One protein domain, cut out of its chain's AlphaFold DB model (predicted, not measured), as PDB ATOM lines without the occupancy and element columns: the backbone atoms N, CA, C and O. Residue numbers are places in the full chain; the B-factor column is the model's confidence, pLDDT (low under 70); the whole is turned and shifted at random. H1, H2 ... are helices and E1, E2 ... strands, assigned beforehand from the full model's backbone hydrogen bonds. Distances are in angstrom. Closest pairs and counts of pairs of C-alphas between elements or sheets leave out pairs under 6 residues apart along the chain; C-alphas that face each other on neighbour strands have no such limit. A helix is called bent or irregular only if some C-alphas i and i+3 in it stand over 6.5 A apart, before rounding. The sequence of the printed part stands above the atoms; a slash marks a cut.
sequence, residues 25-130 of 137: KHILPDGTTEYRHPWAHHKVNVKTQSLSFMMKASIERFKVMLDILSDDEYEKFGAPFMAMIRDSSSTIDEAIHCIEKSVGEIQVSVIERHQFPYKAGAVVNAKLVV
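Overview. This is residues 25 to 130 of the 137 residues of an uncharacterized protein of Desulfobacterium vacuolatum DSM 3385 (UniProt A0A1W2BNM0). A small twisted sheet of five strands stands at one end of the domain, and a long helical hairpin, H1 and H2, reaches away from it like an arm, meeting the sheet only with the start of H1 and the last turns of H2. The sheet's order is E1, E2, E5, E4, E3, and it is antiparallel throughout. The printed part has 106 residues with two named helices and five named strands, in the order E1, E2, E3, H1, H2, E4, E5; the class is mixed, helices and strands. The whole is loose, with a radius of gyration of the C-alphas of 18.0 A, and flat, spanning 58 by 36 by 13 A.

Arrangement. Begin with E1, residues 25 to 27, an edge strand that forms a hairpin with E2, residues 33 to 36; look there for N 26 and O 34, 2.8 A apart. On the other side of E2 you find E5, residues 123 to 129, antiparallel at 170 degrees, with N 35 and O 126 at 2.8 A. E5 makes a hairpin with E4, residues 105 to 111, where N 107 and O 127 are 2.8 A apart. E3, residues 46 to 50, is the other edge strand, antiparallel to E4, with N 49 and O 108 at 2.9 A; E1 and E3 are apart. The sheet is twisted, its C-alphas lying up to 4.2 A off the best plane. From E3 go on into H1, residues 51 to 67, which touches H2, residues 71 to 103; they form a helical hairpin, running opposite ways at a shallow tilt of 4 degrees, and their closest C-alphas are those of Ser 52 and Ile 96, 6.3 A apart. H1 only grazes the sheet, with residues 51 to 54; the closest C-alphas of H1 and E4 are those of Leu 51 and Ile 106, 5.7 A apart. H2 only grazes it too, with residues 96 to 103. Of the O i to N i+4 pairs, 7 of 13 in H1 and 26 of 29 in H2 are within hydrogen-bond range.

Along the chain. Find C-alpha 25 at (25.298, -52.547, -38.720), where E1 begins; E2 and E3 follow. H1 starts at C-alpha 51, (28.950, -49.296, -21.660), and is 26.5 A long. H2 runs 45.3 A from C-alpha 71 at (21.517, -31.003, 6.816); it is irregular, with C-alphas 76 and 79 at 7.4 A, and has a kink of 49 degrees near residue 78. E4 is 20.0 A long, and E5, 16.8 A long, ends at C-alpha 129, (34.352, -56.482, -29.293).

Size, cuts and confidence. The two C-alphas farthest apart are those of Pro 29 and Asp 72, at 59.5 A. The printed part has no cut. The link from E4 to E5, 11 residues, is long; the link from E2 to E3, 9 residues, is short. Look for low confidence at residues 40 to 43, under 70; the mean pLDDT of the printed part is 85.7.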
ATOM      1  N   LYS A  25      24.600 -51.379 -39.259       90.81
ATOM      2  CA  LYS A  25      25.298 -52.547 -38.720       90.81
ATOM      3  C   LYS A  25      26.321 -53.067 -39.730       90.81
ATOM      4  O   LYS A  25      25.967 -53.453 -40.840       90.81
ATOM      5  N   HIS A  26      27.566 -53.191 -39.293       89.12
ATOM      6  CA  HIS A  26      28.670 -53.787 -40.035       89.12
ATOM      7  C   HIS A  26      29.292 -54.913 -39.216       89.12
ATOM      8  O   HIS A  26      29.616 -54.730 -38.046       89.12
ATOM      9  N   ILE A  27      29.473 -56.080 -39.829       88.81
ATOM     10  CA  ILE A  27      30.169 -57.210 -39.207       88.81
ATOM     11  C   ILE A  27      31.546 -57.301 -39.858       88.81
ATOM     12  O   ILE A  27      31.649 -57.435 -41.078       88.81
ATOM     13  N   LEU A  28      32.593 -57.172 -39.050       87.44
ATOM     14  CA  LEU A  28      33.977 -57.260 -39.497       87.44
ATOM     15  C   LEU A  28      34.412 -58.732 -39.649       87.44
ATOM     16  O   LEU A  28      33.800 -59.621 -39.055       87.44
ATOM     17  N   PRO A  29      35.480 -59.016 -40.424       85.75
ATOM     18  CA  PRO A  29      35.960 -60.386 -40.638       85.75
ATOM     19  C   PRO A  29      36.369 -61.135 -39.362       85.75
ATOM     20  O   PRO A  29      36.368 -62.361 -39.348       85.75
ATOM     21  N   ASP A  30      36.722 -60.410 -38.300       83.19
ATOM     22  CA  ASP A  30      37.072 -60.950 -36.982       83.19
ATOM     23  C   ASP A  30      35.841 -61.259 -36.102       83.19
ATOM     24  O   ASP A  30      35.991 -61.703 -34.967       83.19
ATOM     25  N   GLY A  31      34.624 -61.037 -36.615       80.75
ATOM     26  CA  GLY A  31      33.363 -61.233 -35.897       80.75
ATOM     27  C   GLY A  31      32.904 -60.023 -35.077       80.75
ATOM     28  O   GLY A  31      31.774 -60.019 -34.587       80.75
ATOM     29  N   THR A  32      33.724 -58.974 -34.967       86.50
ATOM     30  CA  THR A  32      33.348 -57.716 -34.311       86.50
ATOM     31  C   THR A  32      32.145 -57.099 -35.021       86.50
ATOM     32  O   THR A  32      32.132 -56.953 -36.245       86.50
ATOM     33  N   THR A  33      31.134 -56.691 -34.253       88.19
ATOM     34  CA  THR A  33      29.984 -55.958 -34.798       88.19
ATOM     35  C   THR A  33      30.124 -54.477 -34.483       88.19
ATOM     36  O   THR A  33      30.246 -54.089 -33.325       88.19
ATOM     37  N   GLU A  34      30.061 -53.643 -35.509       90.00
ATOM     38  CA  GLU A  34      30.088 -52.193 -35.392       90.00
ATOM     39  C   GLU A  34      28.772 -51.594 -35.877       90.00
ATOM     40  O   GLU A  34      28.283 -51.906 -36.957       90.00
ATOM     41  N   TYR A  35      28.219 -50.699 -35.076       87.38
ATOM     42  CA  TYR A  35      27.049 -49.897 -35.378       87.38
ATOM     43  C   TYR A  35      27.536 -48.479 -35.629       87.38
ATOM     44  O   TYR A  35      28.143 -47.879 -34.743       87.38
ATOM     45  N   ARG A  36      27.324 -47.947 -36.830       86.44
ATOM     46  CA  ARG A  36      27.895 -46.666 -37.257       86.44
ATOM     47  C   ARG A  36      26.801 -45.702 -37.682       86.44
ATOM     48  O   ARG A  36      25.831 -46.084 -38.323       86.44
ATOM     49  N   HIS A  37      26.971 -44.430 -37.349       82.12
ATOM     50  CA  HIS A  37      26.143 -43.377 -37.919       82.12
ATOM     51  C   HIS A  37      26.272 -43.388 -39.461       82.12
ATOM     52  O   HIS A  37      27.405 -43.445 -39.942       82.12
ATOM     53  N   PRO A  38      25.186 -43.228 -40.245       77.19
ATOM     54  CA  PRO A  38      25.253 -43.171 -41.720       77.19
ATOM     55  C   PRO A  38      26.235 -42.111 -42.253       77.19
ATOM     56  O   PRO A  38      26.846 -42.208 -43.312       77.19
ATOM     57  N   TRP A  39      26.400 -41.044 -41.477       72.94
ATOM     58  CA  TRP A  39      27.327 -39.935 -41.726       72.94
ATOM     59  C   TRP A  39      28.648 -40.012 -40.948       72.94
ATOM     60  O   TRP A  39      29.325 -38.990 -40.844       72.94
ATOM     61  N   ALA A  40      29.040 -41.179 -40.421       63.38
ATOM     62  CA  ALA A  40      30.266 -41.372 -39.629       63.38
ATOM     63  C   ALA A  40      31.566 -40.954 -40.348       63.38
ATOM     64  O   ALA A  40      32.609 -40.823 -39.715       63.38
ATOM     65  N   HIS A  41      31.517 -40.706 -41.660       63.84
ATOM     66  CA  HIS A  41      32.616 -40.117 -42.428       63.84
ATOM     67  C   HIS A  41      32.885 -38.634 -42.109       63.84
ATOM     68  O   HIS A  41      33.947 -38.117 -42.459       63.84
ATOM     69  N   HIS A  42      31.954 -37.931 -41.458       66.50
ATOM     70  CA  HIS A  42      32.170 -36.549 -41.036       66.50
ATOM     71  C   HIS A  42      33.058 -36.517 -39.794       66.50
ATOM     72  O   HIS A  42      32.857 -37.283 -38.854       66.50
ATOM     73  N   LYS A  43      34.032 -35.603 -39.768       66.75
ATOM     74  CA  LYS A  43      34.864 -35.385 -38.582       66.75
ATOM     75  C   LYS A  43      34.014 -34.753 -37.483       66.75
ATOM     76  O   LYS A  43      33.749 -33.556 -37.518       66.75
ATOM     77  N   VAL A  44      33.606 -35.571 -36.524       74.94
ATOM     78  CA  VAL A  44      32.978 -35.151 -35.272       74.94
ATOM     79  C   VAL A  44      33.842 -35.590 -34.109       74.94
ATOM     80  O   VAL A  44      34.381 -36.696 -34.109       74.94
ATOM     81  N   ASN A  45      33.958 -34.722 -33.108       79.12
ATOM     82  CA  ASN A  45      34.631 -35.082 -31.870       79.12
ATOM     83  C   ASN A  45      33.725 -36.029 -31.084       79.12
ATOM     84  O   ASN A  45      32.609 -35.672 -30.686       79.12
ATOM     85  N   VAL A  46      34.215 -37.249 -30.897       84.81
ATOM     86  CA  VAL A  46      33.529 -38.307 -30.165       84.81
ATOM     87  C   VAL A  46      34.365 -38.733 -28.974       84.81
ATOM     88  O   VAL A  46      35.592 -38.807 -29.046       84.81
ATOM     89  N   LYS A  47      33.680 -39.068 -27.888       88.44
ATOM     90  CA  LYS A  47      34.272 -39.687 -26.713       88.44
ATOM     91  C   LYS A  47      33.857 -41.149 -26.672       88.44
ATOM     92  O   LYS A  47      32.668 -41.440 -26.554       88.44
ATOM     93  N   THR A  48      34.824 -42.057 -26.757       88.19
ATOM     94  CA  THR A  48      34.583 -43.503 -26.643       88.19
ATOM     95  C   THR A  48      34.757 -43.953 -25.201       88.19
ATOM     96  O   THR A  48      35.759 -43.625 -24.566       88.19
ATOM     97  N   GLN A  49      33.773 -44.678 -24.677       89.81
ATOM     98  CA  GLN A  49      33.760 -45.220 -23.317       89.81
ATOM     99  C   GLN A  49      33.128 -46.616 -23.319       89.81
ATOM    100  O   GLN A  49      32.353 -46.937 -24.218       89.81
ATOM    101  N   SER A  50      33.429 -47.447 -22.320       89.12
ATOM    102  CA  SER A  50      32.706 -48.711 -22.140       89.12
ATOM    103  C   SER A  50      31.257 -48.451 -21.719       89.12
ATOM    104  O   SER A  50      30.962 -47.458 -21.038       89.12
ATOM    105  N   LEU A  51      30.349 -49.357 -22.088       85.69
ATOM    106  CA  LEU A  51      28.950 -49.296 -21.660       85.69
ATOM    107  C   LEU A  51      28.838 -49.273 -20.127       85.69
ATOM    108  O   LEU A  51      28.070 -48.478 -19.583       85.69
ATOM    109  N   SER A  52      29.671 -50.065 -19.435       86.25
ATOM    110  CA  SER A  52      29.797 -50.053 -17.969       86.25
ATOM    111  C   SER A  52      30.050 -48.653 -17.424       86.25
ATOM    112  O   SER A  52      29.292 -48.154 -16.587       86.25
ATOM    113  N   PHE A  53      31.065 -47.968 -17.955       88.44
ATOM    114  CA  PHE A  53      31.394 -46.620 -17.514       88.44
ATOM    115  C   PHE A  53      30.218 -45.654 -17.725       88.44
ATOM    116  O   PHE A  53      29.902 -44.865 -16.836       88.44
ATOM    117  N   MET A  54      29.547 -45.720 -18.880       87.31
ATOM    118  CA  MET A  54      28.424 -44.828 -19.195       87.31
ATOM    119  C   MET A  54      27.219 -45.020 -18.267       87.31
ATOM    120  O   MET A  54      26.617 -44.036 -17.820       87.31
ATOM    121  N   MET A  55      26.874 -46.270 -17.961       85.94
ATOM    122  CA  MET A  55      25.748 -46.596 -17.084       85.94
ATOM    123  C   MET A  55      26.029 -46.143 -15.649       85.94
ATOM    124  O   MET A  55      25.218 -45.425 -15.057       85.94
ATOM    125  N   LYS A  56      27.223 -46.443 -15.124       85.88
ATOM    126  CA  LYS A  56      27.637 -45.997 -13.786       85.88
ATOM    127  C   LYS A  56      27.698 -44.483 -13.665       85.88
ATOM    128  O   LYS A  56      27.170 -43.922 -12.710       85.88
ATOM    129  N   ALA A  57      28.284 -43.805 -14.651       86.38
ATOM    130  CA  ALA A  57      28.372 -42.347 -14.650       86.38
ATOM    131  C   ALA A  57      26.988 -41.681 -14.611       86.38
ATOM    132  O   ALA A  57      26.851 -40.590 -14.060       86.38
ATOM    133  N   SER A  58      25.960 -42.318 -15.179       83.88
ATOM    134  CA  SER A  58      24.580 -41.826 -15.105       83.88
ATOM    135  C   SER A  58      24.001 -41.946 -13.696       83.88
ATOM    136  O   SER A  58      23.340 -41.019 -13.238       83.88
ATOM    137  N   ILE A  59      24.296 -43.038 -12.988       85.44
ATOM    138  CA  ILE A  59      23.835 -43.246 -11.611       85.44
ATOM    139  C   ILE A  59      24.542 -42.335 -10.625       85.44
ATOM    140  O   ILE A  59      23.908 -41.743  -9.760       85.44
ATOM    141  N   GLU A  60      25.849 -42.171 -10.784       83.88
ATOM    142  CA  GLU A  60      26.648 -41.303  -9.926       83.88
ATOM    143  C   GLU A  60      26.142 -39.852  -9.946       83.88
ATOM    144  O   GLU A  60      26.193 -39.165  -8.930       83.88
ATOM    145  N   ARG A  61      25.549 -39.395 -11.059       85.38
ATOM    146  CA  ARG A  61      24.921 -38.064 -11.139       85.38
ATOM    147  C   ARG A  61      23.725 -37.894 -10.211       85.38
ATOM    148  O   ARG A  61      23.438 -36.764  -9.832       85.38
ATOM    149  N   PHE A  62      23.046 -38.969  -9.819       85.75
ATOM    150  CA  PHE A  62      21.955 -38.874  -8.852       85.75
ATOM    151  C   PHE A  62      22.444 -38.459  -7.462       85.75
ATOM    152  O   PHE A  62      21.650 -37.915  -6.703       85.75
ATOM    153  N   LYS A  63      23.740 -38.609  -7.143       86.19
ATOM    154  CA  LYS A  63      24.313 -38.101  -5.885       86.19
ATOM    155  C   LYS A  63      24.178 -36.586  -5.740       86.19
ATOM    156  O   LYS A  63      24.044 -36.118  -4.621       86.19
ATOM    157  N   VAL A  64      24.077 -35.842  -6.845       87.12
ATOM    158  CA  VAL A  64      23.794 -34.393  -6.824       87.12
ATOM    159  C   VAL A  64      22.452 -34.080  -6.149       87.12
ATOM    160  O   VAL A  64      22.265 -32.992  -5.618       87.12
ATOM    161  N   MET A  65      21.507 -35.030  -6.121       85.31
ATOM    162  CA  MET A  65      20.243 -34.852  -5.396       85.31
ATOM    163  C   MET A  65      20.419 -34.860  -3.874       85.31
ATOM    164  O   MET A  65      19.509 -34.439  -3.173       85.31
ATOM    165  N   LEU A  66      21.560 -35.317  -3.352       86.75
ATOM    166  CA  LEU A  66      21.887 -35.166  -1.935       86.75
ATOM    167  C   LEU A  66      22.418 -33.771  -1.622       86.75
ATOM    168  O   LEU A  66      22.105 -33.239  -0.565       86.75
ATOM    169  N   ASP A  67      23.152 -33.164  -2.553       86.44
ATOM    170  CA  ASP A  67      23.767 -31.843  -2.368       86.44
ATOM    171  C   ASP A  67      22.732 -30.705  -2.271       86.44
ATOM    172  O   ASP A  67      23.062 -29.595  -1.861       86.44
ATOM    173  N   ILE A  68      21.484 -30.959  -2.678       90.06
ATOM    174  CA  ILE A  68      20.371 -30.001  -2.582       90.06
ATOM    175  C   ILE A  68      19.593 -30.095  -1.265       90.06
ATOM    176  O   ILE A  68      18.743 -29.241  -1.017       90.06
ATOM    177  N   LEU A  69      19.827 -31.133  -0.458       89.56
ATOM    178  CA  LEU A  69      19.125 -31.329   0.807       89.56
ATOM    179  C   LEU A  69      19.718 -30.422   1.887       89.56
ATOM    180  O   LEU A  69      20.923 -30.175   1.909       89.56
ATOM    181  N   SER A  70      18.875 -29.953   2.806       93.19
ATOM    182  CA  SER A  70      19.368 -29.381   4.063       93.19
ATOM    183  C   SER A  70      20.010 -30.459   4.941       93.19
ATOM    184  O   SER A  70      19.725 -31.647   4.774       93.19
ATOM    185  N   ASP A  71      20.836 -30.063   5.912       92.62
ATOM    186  CA  ASP A  71      21.517 -31.003   6.816       92.62
ATOM    187  C   ASP A  71      20.521 -31.938   7.536       92.62
ATOM    188  O   ASP A  71      20.698 -33.157   7.537       92.62
ATOM    189  N   ASP A  72      19.402 -31.397   8.037       94.00
ATOM    190  CA  ASP A  72      18.337 -32.163   8.708       94.00
ATOM    191  C   ASP A  72      17.649 -33.189   7.787       94.00
ATOM    192  O   ASP A  72      17.162 -34.232   8.240       94.00
ATOM    193  N   GLU A  73      17.530 -32.884   6.494       93.19
ATOM    194  CA  GLU A  73      16.970 -33.794   5.488       93.19
ATOM    195  C   GLU A  73      18.004 -34.836   5.063       93.19
ATOM    196  O   GLU A  73      17.675 -36.015   4.914       93.19
ATOM    197  N   TYR A  74      19.262 -34.427   4.918       91.88
ATOM    198  CA  TYR A  74      20.368 -35.315   4.602       91.88
ATOM    199  C   TYR A  74      20.563 -36.372   5.695       91.88
ATOM    200  O   TYR A  74      20.706 -37.554   5.379       91.88
ATOM    201  N   GLU A  75      20.479 -36.005   6.974       92.06
ATOM    202  CA  GLU A  75      20.556 -36.972   8.077       92.06
ATOM    203  C   GLU A  75      19.446 -38.032   8.015       92.06
ATOM    204  O   GLU A  75      19.671 -39.198   8.345       92.06
ATOM    205  N   LYS A  76      18.250 -37.657   7.545       90.00
ATOM    206  CA  LYS A  76      17.094 -38.562   7.451       90.00
ATOM    207  C   LYS A  76      17.115 -39.433   6.195       90.00
ATOM    208  O   LYS A  76      16.731 -40.600   6.259       90.00
ATOM    209  N   PHE A  77      17.532 -38.879   5.056       89.50
ATOM    210  CA  PHE A  77      17.369 -39.510   3.739       89.50
ATOM    211  C   PHE A  77      18.683 -39.897   3.052       89.50
ATOM    212  O   PHE A  77      18.673 -40.750   2.163       89.50
ATOM    213  N   GLY A  78      19.816 -39.335   3.476       90.94
ATOM    214  CA  GLY A  78      21.118 -39.529   2.842       90.94
ATOM    215  C   GLY A  78      21.585 -40.982   2.870       90.94
ATOM    216  O   GLY A  78      21.960 -41.528   1.834       90.94
ATOM    217  N   ALA A  79      21.499 -41.649   4.025       90.56
ATOM    218  CA  ALA A  79      21.906 -43.052   4.145       90.56
ATOM    219  C   ALA A  79      21.042 -44.012   3.292       90.56
ATOM    220  O   ALA A  79      21.624 -44.777   2.515       90.56
ATOM    221  N   PRO A  80      19.692 -43.965   3.343       91.94
ATOM    222  CA  PRO A  80      18.845 -44.746   2.436       91.94
ATOM    223  C   PRO A  80      19.136 -44.488   0.953       91.94
ATOM    224  O   PRO A  80      19.206 -45.425   0.158       91.94
ATOM    225  N   PHE A  81      19.347 -43.227   0.573       91.62
ATOM    226  CA  PHE A  81      19.633 -42.867  -0.812       91.62
ATOM    227  C   PHE A  81      20.993 -43.398  -1.282       91.62
ATOM    228  O   PHE A  81      21.100 -43.972  -2.365       91.62
ATOM    229  N   MET A  82      22.036 -43.275  -0.457       90.75
ATOM    230  CA  MET A  82      23.355 -43.835  -0.760       90.75
ATOM    231  C   MET A  82      23.322 -45.362  -0.872       90.75
ATOM    232  O   MET A  82      23.994 -45.917  -1.744       90.75
ATOM    233  N   ALA A  83      22.519 -46.042  -0.044       91.12
ATOM    234  CA  ALA A  83      22.291 -47.480  -0.168       91.12
ATOM    235  C   ALA A  83      21.638 -47.826  -1.516       91.12
ATOM    236  O   ALA A  83      22.167 -48.660  -2.245       91.12
ATOM    237  N   MET A  84      20.577 -47.110  -1.909       91.06
ATOM    238  CA  MET A  84      19.926 -47.287  -3.214       91.06
ATOM    239  C   MET A  84      20.910 -47.120  -4.384       91.06
ATOM    240  O   MET A  84      20.914 -47.935  -5.308       91.06
ATOM    241  N   ILE A  85      21.761 -46.087  -4.353       91.38
ATOM    242  CA  ILE A  85      22.769 -45.841  -5.395       91.38
ATOM    243  C   ILE A  85      23.787 -46.982  -5.466       91.38
ATOM    244  O   ILE A  85      24.094 -47.464  -6.559       91.38
ATOM    245  N   ARG A  86      24.288 -47.441  -4.315       90.44
ATOM    246  CA  ARG A  86      25.240 -48.555  -4.235       90.44
ATOM    247  C   ARG A  86      24.635 -49.845  -4.786       90.44
ATOM    248  O   ARG A  86      25.267 -50.503  -5.609       90.44
ATOM    249  N   ASP A  87      23.420 -50.178  -4.369       91.25
ATOM    250  CA  ASP A  87      22.757 -51.423  -4.751       91.25
ATOM    251  C   ASP A  87      22.394 -51.408  -6.253       91.25
ATOM    252  O   ASP A  87      22.595 -52.399  -6.960       91.25
ATOM    253  N   SER A  88      21.979 -50.249  -6.782       89.94
ATOM    254  CA  SER A  88      21.758 -50.046  -8.225       89.94
ATOM    255  C   SER A  88      23.049 -50.206  -9.032       89.94
ATOM    256  O   SER A  88      23.044 -50.827 -10.093       89.94
ATOM    257  N   SER A  89      24.165 -49.667  -8.526       89.44
ATOM    258  CA  SER A  89      25.481 -49.799  -9.160       89.44
ATOM    259  C   SER A  89      25.938 -51.261  -9.205       89.44
ATOM    260  O   SER A  89      26.340 -51.735 -10.264       89.44
ATOM    261  N   SER A  90      25.783 -51.997  -8.096       90.25
ATOM    262  CA  SER A  90      26.104 -53.433  -8.018       90.25
ATOM    263  C   SER A  90      25.273 -54.258  -9.000       90.25
ATOM    264  O   SER A  90      25.812 -55.071  -9.743       90.25
ATOM    265  N   THR A  91      23.965 -53.999  -9.064       90.25
ATOM    266  CA  THR A  91      23.061 -54.703  -9.987       90.25
ATOM    267  C   THR A  91      23.460 -54.472 -11.446       90.25
ATOM    268  O   THR A  91      23.416 -55.382 -12.273       90.25
ATOM    269  N   ILE A  92      23.878 -53.250 -11.783       89.69
ATOM    270  CA  ILE A  92      24.361 -52.927 -13.129       89.69
ATOM    271  C   ILE A  92      25.700 -53.582 -13.418       89.69
ATOM    272  O   ILE A  92      25.905 -54.026 -14.544       89.69
ATOM    273  N   ASP A  93      26.590 -53.668 -12.434       88.88
ATOM    274  CA  ASP A  93      27.844 -54.396 -12.585       88.88
ATOM    275  C   ASP A  93      27.615 -55.862 -12.924       88.88
ATOM    276  O   ASP A  93      28.199 -56.364 -13.881       88.88
ATOM    277  N   GLU A  94      26.713 -56.523 -12.209       89.94
ATOM    278  CA  GLU A  94      26.349 -57.914 -12.480       89.94
ATOM    279  C   GLU A  94      25.712 -58.076 -13.865       89.94
ATOM    280  O   GLU A  94      26.112 -58.949 -14.641       89.94
ATOM    281  N   ALA A  95      24.762 -57.203 -14.216       89.19
ATOM    282  CA  ALA A  95      24.094 -57.242 -15.512       89.19
ATOM    283  C   ALA A  95      25.078 -57.016 -16.670       89.19
ATOM    284  O   ALA A  95      25.059 -57.755 -17.655       89.19
ATOM    285  N   ILE A  96      25.964 -56.024 -16.555       88.62
ATOM    286  CA  ILE A  96      26.945 -55.710 -17.596       88.62
ATOM    287  C   ILE A  96      28.022 -56.782 -17.665       88.62
ATOM    288  O   ILE A  96      28.357 -57.196 -18.767       88.62
ATOM    289  N   HIS A  97      28.497 -57.301 -16.532       87.25
ATOM    290  CA  HIS A  97      29.416 -58.433 -16.523       87.25
ATOM    291  C   HIS A  97      28.825 -59.635 -17.269       87.25
ATOM    292  O   HIS A  97      29.494 -60.234 -18.108       87.25
ATOM    293  N   CYS A  98      27.550 -59.948 -17.024       87.50
ATOM    294  CA  CYS A  98      26.850 -61.029 -17.711       87.50
ATOM    295  C   CYS A  98      26.748 -60.802 -19.226       87.50
ATOM    296  O   CYS A  98      27.032 -61.710 -20.017       87.50
ATOM    297  N   ILE A  99      26.402 -59.580 -19.641       85.00
ATOM    298  CA  ILE A  99      26.364 -59.182 -21.054       85.00
ATOM    299  C   ILE A  99      27.757 -59.319 -21.673       85.00
ATOM    300  O   ILE A  99      27.914 -60.017 -22.670       85.00
ATOM    301  N   GLU A 100      28.777 -58.709 -21.072       85.00
ATOM    302  CA  GLU A 100      30.134 -58.682 -21.618       85.00
ATOM    303  C   GLU A 100      30.759 -60.077 -21.695       85.00
ATOM    304  O   GLU A 100      31.464 -60.382 -22.657       85.00
ATOM    305  N   LYS A 101      30.444 -60.961 -20.743       83.88
ATOM    306  CA  LYS A 101      30.857 -62.368 -20.786       83.88
ATOM    307  C   LYS A 101      30.172 -63.139 -21.920       83.88
ATOM    308  O   LYS A 101      30.805 -63.972 -22.561       83.88
ATOM    309  N   SER A 102      28.894 -62.851 -22.177       83.19
ATOM    310  CA  SER A 102      28.074 -63.596 -23.141       83.19
ATOM    311  C   SER A 102      28.254 -63.131 -24.587       83.19
ATOM    312  O   SER A 102      28.258 -63.957 -25.497       83.19
ATOM    313  N   VAL A 103      28.372 -61.820 -24.819       81.56
ATOM    314  CA  VAL A 103      28.436 -61.239 -26.172       81.56
ATOM    315  C   VAL A 103      29.757 -60.529 -26.484       81.56
ATOM    316  O   VAL A 103      30.047 -60.305 -27.658       81.56
ATOM    317  N   GLY A 104      30.573 -60.214 -25.474       84.75
ATOM    318  CA  GLY A 104      31.804 -59.431 -25.612       84.75
ATOM    319  C   GLY A 104      31.687 -57.999 -25.077       84.75
ATOM    320  O   GLY A 104      30.602 -57.523 -24.745       84.75
ATOM    321  N   GLU A 105      32.820 -57.297 -24.994       88.56
ATOM    322  CA  GLU A 105      32.885 -55.921 -24.480       88.56
ATOM    323  C   GLU A 105      32.134 -54.956 -25.408       88.56
ATOM    324  O   GLU A 105      32.298 -54.996 -26.631       88.56
ATOM    325  N   ILE A 106      31.338 -54.052 -24.832       89.56
ATOM    326  CA  ILE A 106      30.600 -53.035 -25.590       89.56
ATOM    327  C   ILE A 106      31.243 -51.667 -25.370       89.56
ATOM    328  O   ILE A 106      31.166 -51.081 -24.287       89.56
ATOM    329  N   GLN A 107      31.820 -51.120 -26.436       91.81
ATOM    330  CA  GLN A 107      32.325 -49.753 -26.486       91.81
ATOM    331  C   GLN A 107      31.316 -48.850 -27.184       91.81
ATOM    332  O   GLN A 107      30.751 -49.204 -28.215       91.81
ATOM    333  N   VAL A 108      31.095 -47.664 -26.638       91.06
ATOM    334  CA  VAL A 108      30.129 -46.697 -27.152       91.06
ATOM    335  C   VAL A 108      30.837 -45.368 -27.364       91.06
ATOM    336  O   VAL A 108      31.505 -44.855 -26.465       91.06
ATOM    337  N   SER A 109      30.690 -44.794 -28.556       89.75
ATOM    338  CA  SER A 109      31.169 -43.452 -28.871       89.75
ATOM    339  C   SER A 109      30.010 -42.469 -28.879       89.75
ATOM    340  O   SER A 109      29.056 -42.595 -29.658       89.75
ATOM    341  N   VAL A 110      30.124 -41.455 -28.028       89.12
ATOM    342  CA  VAL A 110      29.143 -40.382 -27.898       89.12
ATOM    343  C   VAL A 110      29.696 -39.059 -28.395       89.12
ATOM    344  O   VAL A 110      30.882 -38.765 -28.262       89.12
ATOM    345  N   ILE A 111      28.811 -38.239 -28.942       86.94
ATOM    346  CA  ILE A 111      29.123 -36.895 -29.412       86.94
ATOM    347  C   ILE A 111      29.402 -35.948 -28.239       86.94
ATOM    348  O   ILE A 111      28.629 -35.880 -27.277       86.94
ATOM    349  N   GLU A 112      30.473 -35.161 -28.341       85.75
ATOM    350  CA  GLU A 112      30.776 -34.099 -27.378       85.75
ATOM    351  C   GLU A 112      29.904 -32.841 -27.578       85.75
ATOM    352  O   GLU A 112      29.135 -32.713 -28.531       85.75
ATOM    353  N   ARG A 113      29.973 -31.875 -26.650       83.00
ATOM    354  CA  ARG A 113      29.206 -30.622 -26.771       83.00
ATOM    355  C   ARG A 113      29.648 -29.804 -27.994       83.00
ATOM    356  O   ARG A 113      30.785 -29.895 -28.442       83.00
ATOM    357  N   HIS A 114      28.737 -28.964 -28.496       81.19
ATOM    358  CA  HIS A 114      28.971 -28.021 -29.605       81.19
ATOM    359  C   HIS A 114      29.321 -28.660 -30.962       81.19
ATOM    360  O   HIS A 114      29.845 -27.988 -31.846       81.19
ATOM    361  N   GLN A 115      28.999 -29.937 -31.159       76.31
ATOM    362  CA  GLN A 115      29.207 -30.637 -32.426       76.31
ATOM    363  C   GLN A 115      27.962 -30.516 -33.306       76.31
ATOM    364  O   GLN A 115      27.068 -31.350 -33.237       76.31
ATOM    365  N   PHE A 116      27.870 -29.476 -34.134       70.44
ATOM    366  CA  PHE A 116      26.787 -29.368 -35.113       70.44
ATOM    367  C   PHE A 116      26.916 -30.469 -36.192       70.44
ATOM    368  O   PHE A 116      28.029 -30.706 -36.661       70.44
ATOM    369  N   PRO A 117      25.826 -31.129 -36.638       71.88
ATOM    370  CA  PRO A 117      24.417 -30.912 -36.294       71.88
ATOM    371  C   PRO A 117      23.903 -31.760 -35.120       71.88
ATOM    372  O   PRO A 117      22.697 -31.891 -34.964       71.88
ATOM    373  N   TYR A 118      24.764 -32.379 -34.325       75.81
ATOM    374  CA  TYR A 118      24.402 -33.396 -33.342       75.81
ATOM    375  C   TYR A 118      24.125 -32.829 -31.946       75.81
ATOM    376  O   TYR A 118      24.680 -31.817 -31.512       75.81
ATOM    377  N   LYS A 119      23.267 -33.524 -31.193       77.56
ATOM    378  CA  LYS A 119      23.075 -33.250 -29.766       77.56
ATOM    379  C   LYS A 119      24.223 -33.873 -28.968       77.56
ATOM    380  O   LYS A 119      24.616 -35.010 -29.220       77.56
ATOM    381  N   ALA A 120      24.714 -33.154 -27.961       82.06
ATOM    382  CA  ALA A 120      25.686 -33.696 -27.015       82.06
ATOM    383  C   ALA A 120      25.149 -34.978 -26.351       82.06
ATOM    384  O   ALA A 120      24.002 -35.012 -25.904       82.06
ATOM    385  N   GLY A 121      25.988 -36.009 -26.274       81.56
ATOM    386  CA  GLY A 121      25.636 -37.322 -25.734       81.56
ATOM    387  C   GLY A 121      24.938 -38.263 -26.720       81.56
ATOM    388  O   GLY A 121      24.664 -39.398 -26.347       81.56
ATOM    389  N   ALA A 122      24.660 -37.837 -27.959       83.56
ATOM    390  CA  ALA A 122      24.130 -38.732 -28.984       83.56
ATOM    391  C   ALA A 122      25.132 -39.855 -29.291       83.56
ATOM    392  O   ALA A 122      26.320 -39.589 -29.493       83.56
ATOM    393  N   VAL A 123      24.649 -41.099 -29.334       85.06
ATOM    394  CA  VAL A 123      25.449 -42.267 -29.720       85.06
ATOM    395  C   VAL A 123      25.608 -42.267 -31.234       85.06
ATOM    396  O   VAL A 123      24.618 -42.286 -31.956       85.06
ATOM    397  N   VAL A 124      26.847 -42.258 -31.713       84.75
ATOM    398  CA  VAL A 124      27.160 -42.268 -33.156       84.75
ATOM    399  C   VAL A 124      27.969 -43.483 -33.579       84.75
ATOM    400  O   VAL A 124      28.084 -43.769 -34.772       84.75
ATOM    401  N   ASN A 125      28.520 -44.209 -32.609       86.88
ATOM    402  CA  ASN A 125      29.107 -45.514 -32.830       86.88
ATOM    403  C   ASN A 125      28.872 -46.404 -31.606       86.88
ATOM    404  O   ASN A 125      28.958 -45.927 -30.473       86.88
ATOM    405  N   ALA A 126      28.596 -47.683 -31.833       88.19
ATOM    406  CA  ALA A 126      28.734 -48.718 -30.820       88.19
ATOM    407  C   ALA A 126      29.497 -49.902 -31.416       88.19
ATOM    408  O   ALA A 126      29.217 -50.330 -32.534       88.19
ATOM    409  N   LYS A 127      30.449 -50.449 -30.669       89.19
ATOM    410  CA  LYS A 127      31.302 -51.554 -31.088       89.19
ATOM    411  C   LYS A 127      31.192 -52.688 -30.081       89.19
ATOM    412  O   LYS A 127      31.493 -52.500 -28.907       89.19
ATOM    413  N   LEU A 128      30.783 -53.854 -30.565       87.94
ATOM    414  CA  LEU A 128      30.825 -55.112 -29.834       87.94
ATOM    415  C   LEU A 128      32.140 -55.818 -30.161       87.94
ATOM    416  O   LEU A 128      32.305 -56.355 -31.261       87.94
ATOM    417  N   VAL A 129      33.067 -55.794 -29.212       83.06
ATOM    418  CA  VAL A 129      34.352 -56.482 -29.293       83.06
ATOM    419  C   VAL A 129      34.146 -57.908 -28.799       83.06
ATOM    420  O   VAL A 129      34.018 -58.155 -27.599       83.06
ATOM    421  N   VAL A 130      34.090 -58.850 -29.741       75.88
ATOM    422  CA  VAL A 130      33.889 -60.264 -29.421       75.88
ATOM    423  C   VAL A 130      35.167 -60.816 -28.800       75.88
ATOM    424  O   VAL A 130      36.114 -61.195 -29.487       75.88
TER     425      VAL A 130